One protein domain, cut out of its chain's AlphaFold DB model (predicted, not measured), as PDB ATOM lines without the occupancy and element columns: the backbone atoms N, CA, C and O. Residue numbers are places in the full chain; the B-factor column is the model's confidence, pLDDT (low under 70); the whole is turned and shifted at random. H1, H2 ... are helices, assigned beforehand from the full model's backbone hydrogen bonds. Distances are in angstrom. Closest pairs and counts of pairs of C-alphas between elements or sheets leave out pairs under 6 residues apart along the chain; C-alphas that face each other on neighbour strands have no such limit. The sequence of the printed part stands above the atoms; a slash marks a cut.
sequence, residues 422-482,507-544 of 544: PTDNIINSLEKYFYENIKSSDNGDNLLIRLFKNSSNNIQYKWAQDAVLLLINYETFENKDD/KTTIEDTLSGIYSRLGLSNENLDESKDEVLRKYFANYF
ATOM      1  N   PRO A 422     120.264  78.786  79.978       76.31
ATOM      2  CA  PRO A 422     120.760  79.374  81.213       76.31
ATOM      3  C   PRO A 422     120.535  78.403  82.375       76.31
ATOM      4  O   PRO A 422     119.422  77.969  82.637       76.31
ATOM      5  N   THR A 423     121.596  78.084  83.114       81.69
ATOM      6  CA  THR A 423     121.457  77.368  84.393       81.69
ATOM      7  C   THR A 423     121.111  78.355  85.506       81.69
ATOM      8  O   THR A 423     121.568  79.501  85.465       81.69
ATOM      9  N   ASP A 424     120.420  77.911  86.559       83.31
ATOM     10  CA  ASP A 424     120.158  78.736  87.755       83.31
ATOM     11  C   ASP A 424     121.442  79.359  88.321       83.31
ATOM     12  O   ASP A 424     121.465  80.508  88.753       83.31
ATOM     13  N   ASN A 425     122.562  78.635  88.241       84.00
ATOM     14  CA  ASN A 425     123.872  79.141  88.644       84.00
ATOM     15  C   ASN A 425     124.328  80.347  87.811       84.00
ATOM     16  O   ASN A 425     124.914  81.279  88.366       84.00
ATOM     17  N   ILE A 426     124.078  80.345  86.496       85.88
ATOM     18  CA  ILE A 426     124.375  81.482  85.614       85.88
ATOM     19  C   ILE A 426     123.488  82.667  85.994       85.88
ATOM     20  O   ILE A 426     124.010  83.765  86.180       85.88
ATOM     21  N   ILE A 427     122.184  82.438  86.170       88.38
ATOM     22  CA  ILE A 427     121.201  83.480  86.501       88.38
ATOM     23  C   ILE A 427     121.555  84.142  87.838       88.38
ATOM     24  O   ILE A 427     121.807  85.347  87.877       88.38
ATOM     25  N   ASN A 428     121.714  83.343  88.898       87.69
ATOM     26  CA  ASN A 428     122.086  83.808  90.236       87.69
ATOM     27  C   ASN A 428     123.438  84.537  90.236       87.69
ATOM     28  O   ASN A 428     123.635  85.522  90.951       87.69
ATOM     29  N   SER A 429     124.390  84.077  89.418       87.25
ATOM     30  CA  SER A 429     125.674  84.764  89.271       87.25
ATOM     31  C   SER A 429     125.493  86.138  88.636       87.25
ATOM     32  O   SER A 429     126.028  87.113  89.158       87.25
ATOM     33  N   LEU A 430     124.748  86.243  87.532       89.50
ATOM     34  CA  LEU A 430     124.491  87.518  86.854       89.50
ATOM     35  C   LEU A 430     123.721  88.495  87.753       89.50
ATOM     36  O   LEU A 430     124.076  89.674  87.810       89.50
ATOM     37  N   GLU A 431     122.735  88.011  88.507       91.44
ATOM     38  CA  GLU A 431     122.017  88.804  89.507       91.44
ATOM     39  C   GLU A 431     122.980  89.372  90.559       91.44
ATOM     40  O   GLU A 431     123.038  90.584  90.793       91.44
ATOM     41  N   LYS A 432     123.804  88.504  91.151       88.56
ATOM     42  CA  LYS A 432     124.818  88.902  92.127       88.56
ATOM     43  C   LYS A 432     125.791  89.926  91.536       88.56
ATOM     44  O   LYS A 432     126.066  90.947  92.170       88.56
ATOM     45  N   TYR A 433     126.246  89.714  90.296       85.25
ATOM     46  CA  TYR A 433     127.094  90.668  89.576       85.25
ATOM     47  C   TYR A 433     126.430  92.028  89.409       85.25
ATOM     48  O   TYR A 433     127.131  93.038  89.466       85.25
ATOM     49  N   PHE A 434     125.119  92.091  89.201       90.44
ATOM     50  CA  PHE A 434     124.423  93.367  89.143       90.44
ATOM     51  C   PHE A 434     124.472  94.086  90.499       90.44
ATOM     52  O   PHE A 434     124.999  95.200  90.581       90.44
ATOM     53  N   TYR A 435     123.989  93.443  91.566       89.25
ATOM     54  CA  TYR A 435     123.818  94.092  92.870       89.25
ATOM     55  C   TYR A 435     125.130  94.456  93.563       89.25
ATOM     56  O   TYR A 435     125.233  95.527  94.161       89.25
ATOM     57  N   GLU A 436     126.164  93.623  93.456       86.62
ATOM     58  CA  GLU A 436     127.457  93.898  94.093       86.62
ATOM     59  C   GLU A 436     128.225  95.056  93.425       86.62
ATOM     60  O   GLU A 436     129.147  95.632  94.014       86.62
ATOM     61  N   ASN A 437     127.840  95.427  92.200       82.31
ATOM     62  CA  ASN A 437     128.490  96.470  91.411       82.31
ATOM     63  C   ASN A 437     127.752  97.811  91.381       82.31
ATOM     64  O   ASN A 437     128.250  98.784  90.804       82.31
ATOM     65  N   ILE A 438     126.604  97.888  92.042       85.62
ATOM     66  CA  ILE A 438     125.879  99.131  92.292       85.62
ATOM     67  C   ILE A 438     125.920  99.450  93.785       85.62
ATOM     68  O   ILE A 438     126.138  98.585  94.631       85.62
ATOM     69  N   LYS A 439     125.747 100.721  94.154       83.69
ATOM     70  CA  LYS A 439     125.633 101.054  95.578       83.69
ATOM     71  C   LYS A 439     124.257 100.631  96.080       83.69
ATOM     72  O   LYS A 439     123.252 100.893  95.423       83.69
ATOM     73  N   SER A 440     124.198 100.116  97.305       82.81
ATOM     74  CA  SER A 440     122.938  99.813  97.998       82.81
ATOM     75  C   SER A 440     122.032 101.036  98.187       82.81
ATOM     76  O   SER A 440     120.830 100.881  98.382       82.81
ATOM     77  N   SER A 441     122.567 102.255  98.068       82.50
ATOM     78  CA  SER A 441     121.799 103.504  98.074       82.50
ATOM     79  C   SER A 441     121.308 103.956  96.691       82.50
ATOM     80  O   SER A 441     120.494 104.865  96.617       82.50
ATOM     81  N   ASP A 442     121.830 103.406  95.588       84.12
ATOM     82  CA  ASP A 442     121.482 103.871  94.239       84.12
ATOM     83  C   ASP A 442     120.227 103.183  93.712       84.12
ATOM     84  O   ASP A 442     120.232 101.966  93.573       84.12
ATOM     85  N   ASN A 443     119.198 103.942  93.349       90.06
ATOM     86  CA  ASN A 443     117.926 103.431  92.838       90.06
ATOM     87  C   ASN A 443     117.307 104.370  91.783       90.06
ATOM     88  O   ASN A 443     117.788 105.493  91.575       90.06
ATOM     89  N   GLY A 444     116.248 103.887  91.131       90.12
ATOM     90  CA  GLY A 444     115.391 104.660  90.233       90.12
ATOM     91  C   GLY A 444     116.085 105.144  88.958       90.12
ATOM     92  O   GLY A 444     117.205 104.731  88.638       90.12
ATOM     93  N   ASP A 445     115.459 106.106  88.280       87.12
ATOM     94  CA  ASP A 445     115.942 106.687  87.017       87.12
ATOM     95  C   ASP A 445     117.386 107.189  87.093       87.12
ATOM     96  O   ASP A 445     118.159 107.091  86.140       87.12
ATOM     97  N   ASN A 446     117.801 107.692  88.257       86.38
ATOM     98  CA  ASN A 446     119.173 108.132  88.481       86.38
ATOM     99  C   ASN A 446     120.180 106.981  88.374       86.38
ATOM    100  O   ASN A 446     121.315 107.201  87.937       86.38
ATOM    101  N   LEU A 447     119.826 105.771  88.812       89.94
ATOM    102  CA  LEU A 447     120.655 104.582  88.620       89.94
ATOM    103  C   LEU A 447     120.652 104.157  87.147       89.94
ATOM    104  O   LEU A 447     121.735 103.949  86.597       89.94
ATOM    105  N   LEU A 448     119.483 104.111  86.502       89.56
ATOM    106  CA  LEU A 448     119.357 103.794  85.076       89.56
ATOM    107  C   LEU A 448     120.237 104.722  84.224       89.56
ATOM    108  O   LEU A 448     121.104 104.275  83.474       89.56
ATOM    109  N   ILE A 449     120.118 106.037  84.413       85.44
ATOM    110  CA  ILE A 449     120.942 107.022  83.710       85.44
ATOM    111  C   ILE A 449     122.428 106.791  84.002       85.44
ATOM    112  O   ILE A 449     123.240 106.835  83.083       85.44
ATOM    113  N   ARG A 450     122.827 106.527  85.249       82.56
ATOM    114  CA  ARG A 450     124.246 106.306  85.589       82.56
ATOM    115  C   ARG A 450     124.827 105.033  84.978       82.56
ATOM    116  O   ARG A 450     126.001 105.045  84.603       82.56
ATOM    117  N   LEU A 451     124.034 103.970  84.867       86.00
ATOM    118  CA  LEU A 451     124.443 102.727  84.213       86.00
ATOM    119  C   LEU A 451     124.692 102.938  82.716       86.00
ATOM    120  O   LEU A 451     125.692 102.450  82.194       86.00
ATOM    121  N   PHE A 452     123.833 103.715  82.047       83.00
ATOM    122  CA  PHE A 452     123.820 103.790  80.582       83.00
ATOM    123  C   PHE A 452     124.317 105.116  79.970       83.00
ATOM    124  O   PHE A 452     124.510 105.183  78.757       83.00
ATOM    125  N   LYS A 453     124.604 106.163  80.757       72.69
ATOM    126  CA  LYS A 453     125.144 107.446  80.261       72.69
ATOM    127  C   LYS A 453     126.639 107.345  79.945       72.69
ATOM    128  O   LYS A 453     127.466 107.272  80.852       72.69
ATOM    129  N   ASN A 454     126.973 107.438  78.652       52.28
ATOM    130  CA  ASN A 454     128.326 107.613  78.100       52.28
ATOM    131  C   ASN A 454     129.384 106.720  78.765       52.28
ATOM    132  O   ASN A 454     130.400 107.220  79.257       52.28
ATOM    133  N   SER A 455     129.120 105.405  78.761       52.75
ATOM    134  CA  SER A 455     130.008 104.333  79.238       52.75
ATOM    135  C   SER A 455     130.663 104.676  80.577       52.75
ATOM    136  O   SER A 455     131.781 105.196  80.592       52.75
ATOM    137  N   SER A 456     129.952 104.431  81.683       50.38
ATOM    138  CA  SER A 456     130.391 104.785  83.037       50.38
ATOM    139  C   SER A 456     131.920 104.688  83.195       50.38
ATOM    140  O   SER A 456     132.544 103.638  83.038       50.38
ATOM    141  N   ASN A 457     132.566 105.816  83.518       55.94
ATOM    142  CA  ASN A 457     134.000 105.831  83.853       55.94
ATOM    143  C   ASN A 457     134.309 104.947  85.081       55.94
ATOM    144  O   ASN A 457     135.476 104.756  85.438       55.94
ATOM    145  N   ASN A 458     133.262 104.452  85.744       71.56
ATOM    146  CA  ASN A 458     133.319 103.479  86.806       71.56
ATOM    147  C   ASN A 458     133.102 102.068  86.246       71.56
ATOM    148  O   ASN A 458     132.006 101.694  85.842       71.56
ATOM    149  N   ILE A 459     134.158 101.265  86.318       71.50
ATOM    150  CA  ILE A 459     134.172  99.887  85.843       71.50
ATOM    151  C   ILE A 459     133.070  99.005  86.461       71.50
ATOM    152  O   ILE A 459     132.566  98.129  85.769       71.50
ATOM    153  N   GLN A 460     132.645  99.283  87.701       76.19
ATOM    154  CA  GLN A 460     131.604  98.520  88.398       76.19
ATOM    155  C   GLN A 460     130.245  98.664  87.706       76.19
ATOM    156  O   GLN A 460     129.645  97.670  87.317       76.19
ATOM    157  N   TYR A 461     129.798  99.887  87.409       82.38
ATOM    158  CA  TYR A 461     128.532 100.091  86.687       82.38
ATOM    159  C   TYR A 461     128.570  99.472  85.287       82.38
ATOM    160  O   TYR A 461     127.553  99.003  84.795       82.38
ATOM    161  N   LYS A 462     129.747  99.410  84.654       80.19
ATOM    162  CA  LYS A 462     129.920  98.701  83.384       80.19
ATOM    163  C   LYS A 462     129.763  97.179  83.534       80.19
ATOM    164  O   LYS A 462     129.429  96.509  82.568       80.19
ATOM    165  N   TRP A 463     130.076  96.605  84.695       82.06
ATOM    166  CA  TRP A 463     129.833  95.185  84.988       82.06
ATOM    167  C   TRP A 463     128.361  94.919  85.281       82.06
ATOM    168  O   TRP A 463     127.802  93.992  84.708       82.06
ATOM    169  N   ALA A 464     127.722  95.784  86.071       87.75
ATOM    170  CA  ALA A 464     126.281  95.728  86.299       87.75
ATOM    171  C   ALA A 464     125.494  95.859  84.982       87.75
ATOM    172  O   ALA A 464     124.570  95.095  84.735       87.75
ATOM    173  N   GLN A 465     125.909  96.771  84.099       89.56
ATOM    174  CA  GLN A 465     125.342  96.922  82.759       89.56
ATOM    175  C   GLN A 465     125.440  95.631  81.935       89.56
ATOM    176  O   GLN A 465     124.431  95.192  81.388       89.56
ATOM    177  N   ASP A 466     126.629  95.023  81.844       87.56
ATOM    178  CA  ASP A 466     126.809  93.791  81.068       87.56
ATOM    179  C   ASP A 466     125.972  92.637  81.649       87.56
ATOM    180  O   ASP A 466     125.379  91.882  80.885       87.56
ATOM    181  N   ALA A 467     125.871  92.530  82.980       89.81
ATOM    182  CA  ALA A 467     125.078  91.494  83.640       89.81
ATOM    183  C   ALA A 467     123.582  91.587  83.292       89.81
ATOM    184  O   ALA A 467     122.981  90.583  82.914       89.81
ATOM    185  N   VAL A 468     123.000  92.792  83.338       93.25
ATOM    186  CA  VAL A 468     121.588  93.004  82.963       93.25
ATOM    187  C   VAL A 468     121.351  92.688  81.491       93.25
ATOM    188  O   VAL A 468     120.376  92.025  81.166       93.25
ATOM    189  N   LEU A 469     122.242  93.114  80.593       92.94
ATOM    190  CA  LEU A 469     122.090  92.846  79.157       92.94
ATOM    191  C   LEU A 469     122.159  91.352  78.829       92.94
ATOM    192  O   LEU A 469     121.451  90.885  77.941       92.94
ATOM    193  N   LEU A 470     122.995  90.602  79.546       90.88
ATOM    194  CA  LEU A 470     123.077  89.152  79.398       90.88
ATOM    195  C   LEU A 470     121.827  88.454  79.945       90.88
ATOM    196  O   LEU A 470     121.327  87.548  79.292       90.88
ATOM    197  N   LEU A 471     121.280  88.900  81.082       92.19
ATOM    198  CA  LEU A 471     119.995  88.395  81.589       92.19
ATOM    199  C   LEU A 471     118.851  88.657  80.599       92.19
ATOM    200  O   LEU A 471     118.065  87.756  80.334       92.19
ATOM    201  N   ILE A 472     118.803  89.852  79.997       92.81
ATOM    202  CA  ILE A 472     117.842  90.184  78.931       92.81
ATOM    203  C   ILE A 472     118.001  89.240  77.743       92.81
ATOM    204  O   ILE A 472     117.008  88.771  77.195       92.81
ATOM    205  N   ASN A 473     119.240  88.956  77.336       90.75
ATOM    206  CA  ASN A 473     119.511  88.026  76.248       90.75
ATOM    207  C   ASN A 473     118.996  86.620  76.568       90.75
ATOM    208  O   ASN A 473     118.263  86.060  75.759       90.75
ATOM    209  N   TYR A 474     119.300  86.092  77.754       89.12
ATOM    210  CA  TYR A 474     118.794  84.789  78.168       89.12
ATOM    211  C   TYR A 474     117.266  84.745  78.208       89.12
ATOM    212  O   TYR A 474     116.705  83.831  77.626       89.12
ATOM    213  N   GLU A 475     116.590  85.742  78.783       88.94
ATOM    214  CA  GLU A 475     115.118  85.779  78.799       88.94
ATOM    215  C   GLU A 475     114.523  85.883  77.384       88.94
ATOM    216  O   GLU A 475     113.544  85.212  77.066       88.94
ATOM    217  N   THR A 476     115.136  86.679  76.500       86.75
ATOM    218  CA  THR A 476     114.624  86.901  75.133       86.75
ATOM    219  C   THR A 476     114.570  85.602  74.325       86.75
ATOM    220  O   THR A 476     113.679  85.433  73.480       86.75
ATOM    221  N   PHE A 477     115.542  84.720  74.563       84.94
ATOM    222  CA  PHE A 477     115.778  83.480  73.823       84.94
ATOM    223  C   PHE A 477     115.518  82.216  74.653       84.94
ATOM    224  O   PHE A 477     115.771  81.118  74.165       84.94
ATOM    225  N   GLU A 478     115.015  82.355  75.880       78.06
ATOM    226  CA  GLU A 478     114.564  81.230  76.692       78.06
ATOM    227  C   GLU A 478     113.412  80.537  75.959       78.06
ATOM    228  O   GLU A 478     112.444  81.177  75.530       78.06
ATOM    229  N   ASN A 479     113.539  79.223  75.771       61.78
ATOM    230  CA  ASN A 479     112.504  78.429  75.133       61.78
ATOM    231  C   ASN A 479     111.403  78.200  76.176       61.78
ATOM    232  O   ASN A 479     111.548  77.359  77.057       61.78
ATOM    233  N   LYS A 480     110.331  79.001  76.125       63.41
ATOM    234  CA  LYS A 480     109.206  78.948  77.080       63.41
ATOM    235  C   LYS A 480     108.267  77.758  76.816       63.41
ATOM    236  O   LYS A 480     107.051  77.910  76.925       63.41
ATOM    237  N   ASP A 481     108.809  76.603  76.442       46.41
ATOM    238  CA  ASP A 481     108.025  75.374  76.349       46.41
ATOM    239  C   ASP A 481     107.847  74.811  77.778       46.41
ATOM    240  O   ASP A 481     108.815  74.560  78.490       46.41
ATOM    241  N   ASP A 482     106.585  74.666  78.199       39.09
ATOM    242  CA  ASP A 482     106.119  73.969  79.412       39.09
ATOM    243  C   ASP A 482     106.349  74.595  80.807       39.09
ATOM    244  O   ASP A 482     106.641  73.888  81.771       39.09
ATOM    245  N   LYS A 507     106.001  83.229  86.517       71.94
ATOM    246  CA  LYS A 507     107.192  83.898  85.997       71.94
ATOM    247  C   LYS A 507     108.363  82.918  85.998       71.94
ATOM    248  O   LYS A 507     108.495  82.123  86.931       71.94
ATOM    249  N   THR A 508     109.221  82.980  84.981       81.12
ATOM    250  CA  THR A 508     110.485  82.227  84.999       81.12
ATOM    251  C   THR A 508     111.455  82.839  86.014       81.12
ATOM    252  O   THR A 508     111.354  84.017  86.367       81.12
ATOM    253  N   THR A 509     112.446  82.065  86.469       85.12
ATOM    254  CA  THR A 509     113.495  82.555  87.384       85.12
ATOM    255  C   THR A 509     114.183  83.812  86.832       85.12
ATOM    256  O   THR A 509     114.527  84.732  87.580       85.12
ATOM    257  N   ILE A 510     114.360  83.887  85.509       87.38
ATOM    258  CA  ILE A 510     114.976  85.035  84.834       87.38
ATOM    259  C   ILE A 510     114.037  86.242  84.847       87.38
ATOM    260  O   ILE A 510     114.489  87.356  85.109       87.38
ATOM    261  N   GLU A 511     112.739  86.038  84.612       88.94
ATOM    262  CA  GLU A 511     111.725  87.098  84.673       88.94
ATOM    263  C   GLU A 511     111.601  87.701  86.075       88.94
ATOM    264  O   GLU A 511     111.505  88.924  86.210       88.94
ATOM    265  N   ASP A 512     111.653  86.880  87.125       88.69
ATOM    266  CA  ASP A 512     111.653  87.350  88.515       88.69
ATOM    267  C   ASP A 512     112.928  88.140  88.838       88.69
ATOM    268  O   ASP A 512     112.860  89.254  89.374       88.69
ATOM    269  N   THR A 513     114.085  87.623  88.416       92.12
ATOM    270  CA  THR A 513     115.382  88.301  88.563       92.12
ATOM    271  C   THR A 513     115.373  89.666  87.867       92.12
ATOM    272  O   THR A 513     115.724  90.691  88.462       92.12
ATOM    273  N   LEU A 514     114.933  89.713  86.604       93.25
ATOM    274  CA  LEU A 514     114.825  90.947  85.829       93.25
ATOM    275  C   LEU A 514     113.800  91.907  86.433       93.25
ATOM    276  O   LEU A 514     114.079  93.099  86.501       93.25
ATOM    277  N   SER A 515     112.667  91.412  86.940       91.75
ATOM    278  CA  SER A 515     111.659  92.239  87.619       91.75
ATOM    279  C   SER A 515     112.257  92.966  88.830       91.75
ATOM    280  O   SER A 515     112.037  94.168  89.003       91.75
ATOM    281  N   GLY A 516     113.055  92.266  89.646       91.31
ATOM    282  CA  GLY A 516     113.758  92.861  90.787       91.31
ATOM    283  C   GLY A 516     114.774  93.923  90.359       91.31
ATOM    284  O   GLY A 516     114.793  95.037  90.894       91.31
ATOM    285  N   ILE A 517     115.570  93.616  89.333       94.06
ATOM    286  CA  ILE A 517     116.534  94.553  88.743       94.06
ATOM    287  C   ILE A 517     115.822  95.789  88.176       94.06
ATOM    288  O   ILE A 517     116.239  96.912  88.445       94.06
ATOM    289  N   TYR A 518     114.739  95.628  87.423       94.94
ATOM    290  CA  TYR A 518     113.993  96.731  86.816       94.94
ATOM    291  C   TYR A 518     113.331  97.627  87.845       94.94
ATOM    292  O   TYR A 518     113.494  98.843  87.766       94.94
ATOM    293  N   SER A 519     112.726  97.045  88.881       91.56
ATOM    294  CA  SER A 519     112.248  97.815  90.029       91.56
ATOM    295  C   SER A 519     113.379  98.653  90.637       91.56
ATOM    296  O   SER A 519     113.220  99.849  90.897       91.56
ATOM    297  N   ARG A 520     114.583  98.074  90.764       91.62
ATOM    298  CA  ARG A 520     115.762  98.803  91.242       91.62
ATOM    299  C   ARG A 520     116.179  99.952  90.317       91.62
ATOM    300  O   ARG A 520     116.667 100.974  90.810       91.62
ATOM    301  N   LEU A 521     115.983  99.800  89.009       92.31
ATOM    302  CA  LEU A 521     116.239 100.812  87.980       92.31
ATOM    303  C   LEU A 521     115.129 101.867  87.845       92.31
ATOM    304  O   LEU A 521     115.331 102.820  87.100       92.31
ATOM    305  N   GLY A 522     114.008 101.736  88.562       90.94
ATOM    306  CA  GLY A 522     112.844 102.619  88.403       90.94
ATOM    307  C   GLY A 522     111.972 102.290  87.191       90.94
ATOM    308  O   GLY A 522     111.166 103.115  86.783       90.94
ATOM    309  N   LEU A 523     112.141 101.102  86.612       92.69
ATOM    310  CA  LEU A 523     111.363 100.610  85.481       92.69
ATOM    311  C   LEU A 523     110.189  99.741  85.956       92.69
ATOM    312  O   LEU A 523     110.168  99.270  87.098       92.69
ATOM    313  N   SER A 524     109.222  99.509  85.065       85.12
ATOM    314  CA  SER A 524     108.053  98.678  85.357       85.12
ATOM    315  C   SER A 524     108.458  97.225  85.634       85.12
ATOM    316  O   SER A 524     109.190  96.605  84.861       85.12
ATOM    317  N   ASN A 525     107.963  96.671  86.741       80.19
ATOM    318  CA  ASN A 525     108.063  95.247  87.082       80.19
ATOM    319  C   ASN A 525     106.864  94.425  86.564       80.19
ATOM    320  O   ASN A 525     106.878  93.191  86.645       80.19
ATOM    321  N   GLU A 526     105.833  95.107  86.058       77.38
ATOM    322  CA  GLU A 526     104.636  94.511  85.463       77.38
ATOM    323  C   GLU A 526     104.812  94.313  83.953       77.38
ATOM    324  O   GLU A 526     104.465  93.256  83.434       77.38
ATOM    325  N   ASN A 527     105.421  95.286  83.264       83.88
ATOM    326  CA  ASN A 527     105.687  95.231  81.827       83.88
ATOM    327  C   ASN A 527     107.178  94.982  81.545       83.88
ATOM    328  O   ASN A 527     107.966  95.910  81.355       83.88
ATOM    329  N   LEU A 528     107.573  93.706  81.547       85.44
ATOM    330  CA  LEU A 528     108.961  93.299  81.306       85.44
ATOM    331  C   LEU A 528     109.454  93.671  79.900       85.44
ATOM    332  O   LEU A 528     110.623  94.025  79.757       85.44
ATOM    333  N   ASP A 529     108.597  93.604  78.878       84.19
ATOM    334  CA  ASP A 529     108.970  93.916  77.492       84.19
ATOM    335  C   ASP A 529     109.324  95.399  77.320       84.19
ATOM    336  O   ASP A 529     110.402  95.719  76.821       84.19
ATOM    337  N   GLU A 530     108.497  96.301  77.848       86.38
ATOM    338  CA  GLU A 530     108.774  97.745  77.831       86.38
ATOM    339  C   GLU A 530     110.067  98.094  78.587       86.38
ATOM    340  O   GLU A 530     110.894  98.880  78.117       86.38
ATOM    341  N   SER A 531     110.290  97.460  79.741       90.44
ATOM    342  CA  SER A 531     111.509  97.658  80.527       90.44
ATOM    343  C   SER A 531     112.765  97.139  79.810       90.44
ATOM    344  O   SER A 531     113.814  97.793  79.862       90.44
ATOM    345  N   LYS A 532     112.677  96.002  79.101       91.19
ATOM    346  CA  LYS A 532     113.759  95.484  78.242       91.19
ATOM    347  C   LYS A 532     114.097  96.474  77.133       91.19
ATOM    348  O   LYS A 532     115.276  96.791  76.940       91.19
ATOM    349  N   ASP A 533     113.080  96.989  76.451       86.88
ATOM    350  CA  ASP A 533     113.245  97.941  75.355       86.88
ATOM    351  C   ASP A 533     113.904  99.240  75.821       86.88
ATOM    352  O   ASP A 533     114.847  99.715  75.182       86.88
ATOM    353  N   GLU A 534     113.504  99.781  76.974       89.94
ATOM    354  CA  GLU A 534     114.126 100.987  77.525       89.94
ATOM    355  C   GLU A 534     115.607 100.758  77.874       89.94
ATOM    356  O   GLU A 534     116.466 101.588  77.551       89.94
ATOM    357  N   VAL A 535     115.944  99.609  78.471       91.81
ATOM    358  CA  VAL A 535     117.338  99.241  78.770       91.81
ATOM    359  C   VAL A 535     118.170  99.107  77.492       91.81
ATOM    360  O   VAL A 535     119.262  99.686  77.406       91.81
ATOM    361  N   LEU A 536     117.667  98.391  76.482       90.06
ATOM    362  CA  LEU A 536     118.352  98.216  75.200       90.06
ATOM    363  C   LEU A 536     118.519  99.554  74.475       90.06
ATOM    364  O   LEU A 536     119.620  99.870  74.019       90.06
ATOM    365  N   ARG A 537     117.483 100.399  74.444       88.25
ATOM    366  CA  ARG A 537     117.538 101.748  73.859       88.25
ATOM    367  C   ARG A 537     118.638 102.591  74.497       88.25
ATOM    368  O   ARG A 537     119.445 103.202  73.792       88.25
ATOM    369  N   LYS A 538     118.722 102.604  75.832       89.12
ATOM    370  CA  LYS A 538     119.774 103.328  76.566       89.12
ATOM    371  C   LYS A 538     121.162 102.747  76.309       89.12
ATOM    372  O   LYS A 538     122.130 103.505  76.218       89.12
ATOM    373  N   TYR A 539     121.282 101.427  76.179       89.31
ATOM    374  CA  TYR A 539     122.539 100.783  75.809       89.31
ATOM    375  C   TYR A 539     123.005 101.217  74.418       89.31
ATOM    376  O   TYR A 539     124.134 101.696  74.266       89.31
ATOM    377  N   PHE A 540     122.115 101.130  73.431       87.19
ATOM    378  CA  PHE A 540     122.386 101.429  72.031       87.19
ATOM    379  C   PHE A 540     122.620 102.908  71.732       87.19
ATOM    380  O   PHE A 540     123.411 103.215  70.843       87.19
ATOM    381  N   ALA A 541     122.075 103.828  72.532       84.00
ATOM    382  CA  ALA A 541     122.387 105.259  72.446       84.00
ATOM    383  C   ALA A 541     123.892 105.584  72.607       84.00
ATOM    384  O   ALA A 541     124.345 106.686  72.295       84.00
ATOM    385  N   ASN A 542     124.703 104.642  73.107       77.25
ATOM    386  CA  ASN A 542     126.156 104.800  73.166       77.25
ATOM    387  C   ASN A 542     126.866 104.468  71.841       77.25
ATOM    388  O   ASN A 542     128.024 104.863  71.675       77.25
ATOM    389  N   TYR A 543     126.196 103.758  70.932       79.38
ATOM    390  CA  TYR A 543     126.772 103.195  69.711       79.38
ATOM    391  C   TYR A 543     126.169 103.745  68.416       79.38
ATOM    392  O   TYR A 543     126.855 103.683  67.398       79.38
ATOM    393  N   PHE A 544     124.939 104.261  68.445       76.69
ATOM    394  CA  PHE A 544     124.267 104.862  67.288       76.69
ATOM    395  C   PHE A 544     124.253 106.390  67.337       76.69
ATOM    396  O   PHE A 544     124.358 106.959  68.453       76.69
TER     397      PHE A 544
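This is residues 422 to 482 and 507 to 544 of the 544 residues of an uncharacterized protein of Shigella sp. FC1655 (UniProt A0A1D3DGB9). Three helices, H1, H3 and H4, make a small up-and-down bundle, each running against the one before it in the chain. H2 crosses one end of it, near the start of H3 and the last residues of H4, and H5 slants across H3 and H4 on the side away from H1. The printed part has 99 residues with five named helices, H1 to H5 in that order, and no named strand; its class is all helix. It is compact, with a radius of gyration of the C-alphas of 12.8 A, yet elongated in outline, spanning 42 by 26 by 23 A.

Find C-alpha 424 at (120.158, 78.736, 87.755); from there H1 runs 18.0 A through residues 424 to 436. H2 follows at residues 444 to 452, 12.8 A. Next look at C-alpha 459, at (134.172, 99.887, 85.843), where the longest helix, H3, begins; it runs 27.4 A through residues 459 to 477. After the cut, H4 takes residues 509 to 521, 18.5 A. H5, residues 528 to 540, covers 18.2 A and ends at C-alpha 540, at (122.386, 101.429, 72.031).

Begin with the hub, H3 and H4, which touch four helices each. They touch each other opposite ways at a steep tilt of 42 degrees, H3 with residues 468 to 475 alone; the closest C-alphas, of Glu 475 and Ile 510, are 6.1 A apart. At Phe 434 and Ala 464, whose C-alphas are the closest at 4.1 A, H1 touches H3, opposite ways at a shallow tilt of 32 degrees, only just short of steep. H1 also touches H4, the same way at a shallow tilt of 10 degrees, closest at the C-alphas of Ile 427 and Ile 510, 6.6 A. H2 touches H4, about perpendicular at 77 degrees, where the closest C-alphas, of Gly 444 and Leu 521, are 4.5 A apart. H2 touches H3 too, about perpendicular at 84 degrees, closest at the C-alphas of Leu 451 and Tyr 461, 5.5 A. H5 touches H4 at a steep tilt of 62 degrees, closest at the C-alphas of Tyr 518 and Ser 531, 6.8 A. H5 and H3 only just touch, with 3 pairs of C-alphas within 8 A. H1 is apart from H5 and from H2. The helix packing is mostly crossed, with 2 of the 7 touching pairs at a shallow tilt. In H1, H2, H3, H4 and H5 every O i to N i+4 pair is within hydrogen-bond range.

The two C-alphas farthest apart are those of Asn 457 and Asp 482, 42.6 A. Residues 483 to 506 are not printed, and C-alphas 482 and 507 are 12.0 A apart across the cut. The links H1 to H2, H2 to H3 and H4 to H5 are short. The mean pLDDT of the printed part is 83.6; look for values under 70 at residues 454 to 457 and 479 to 482.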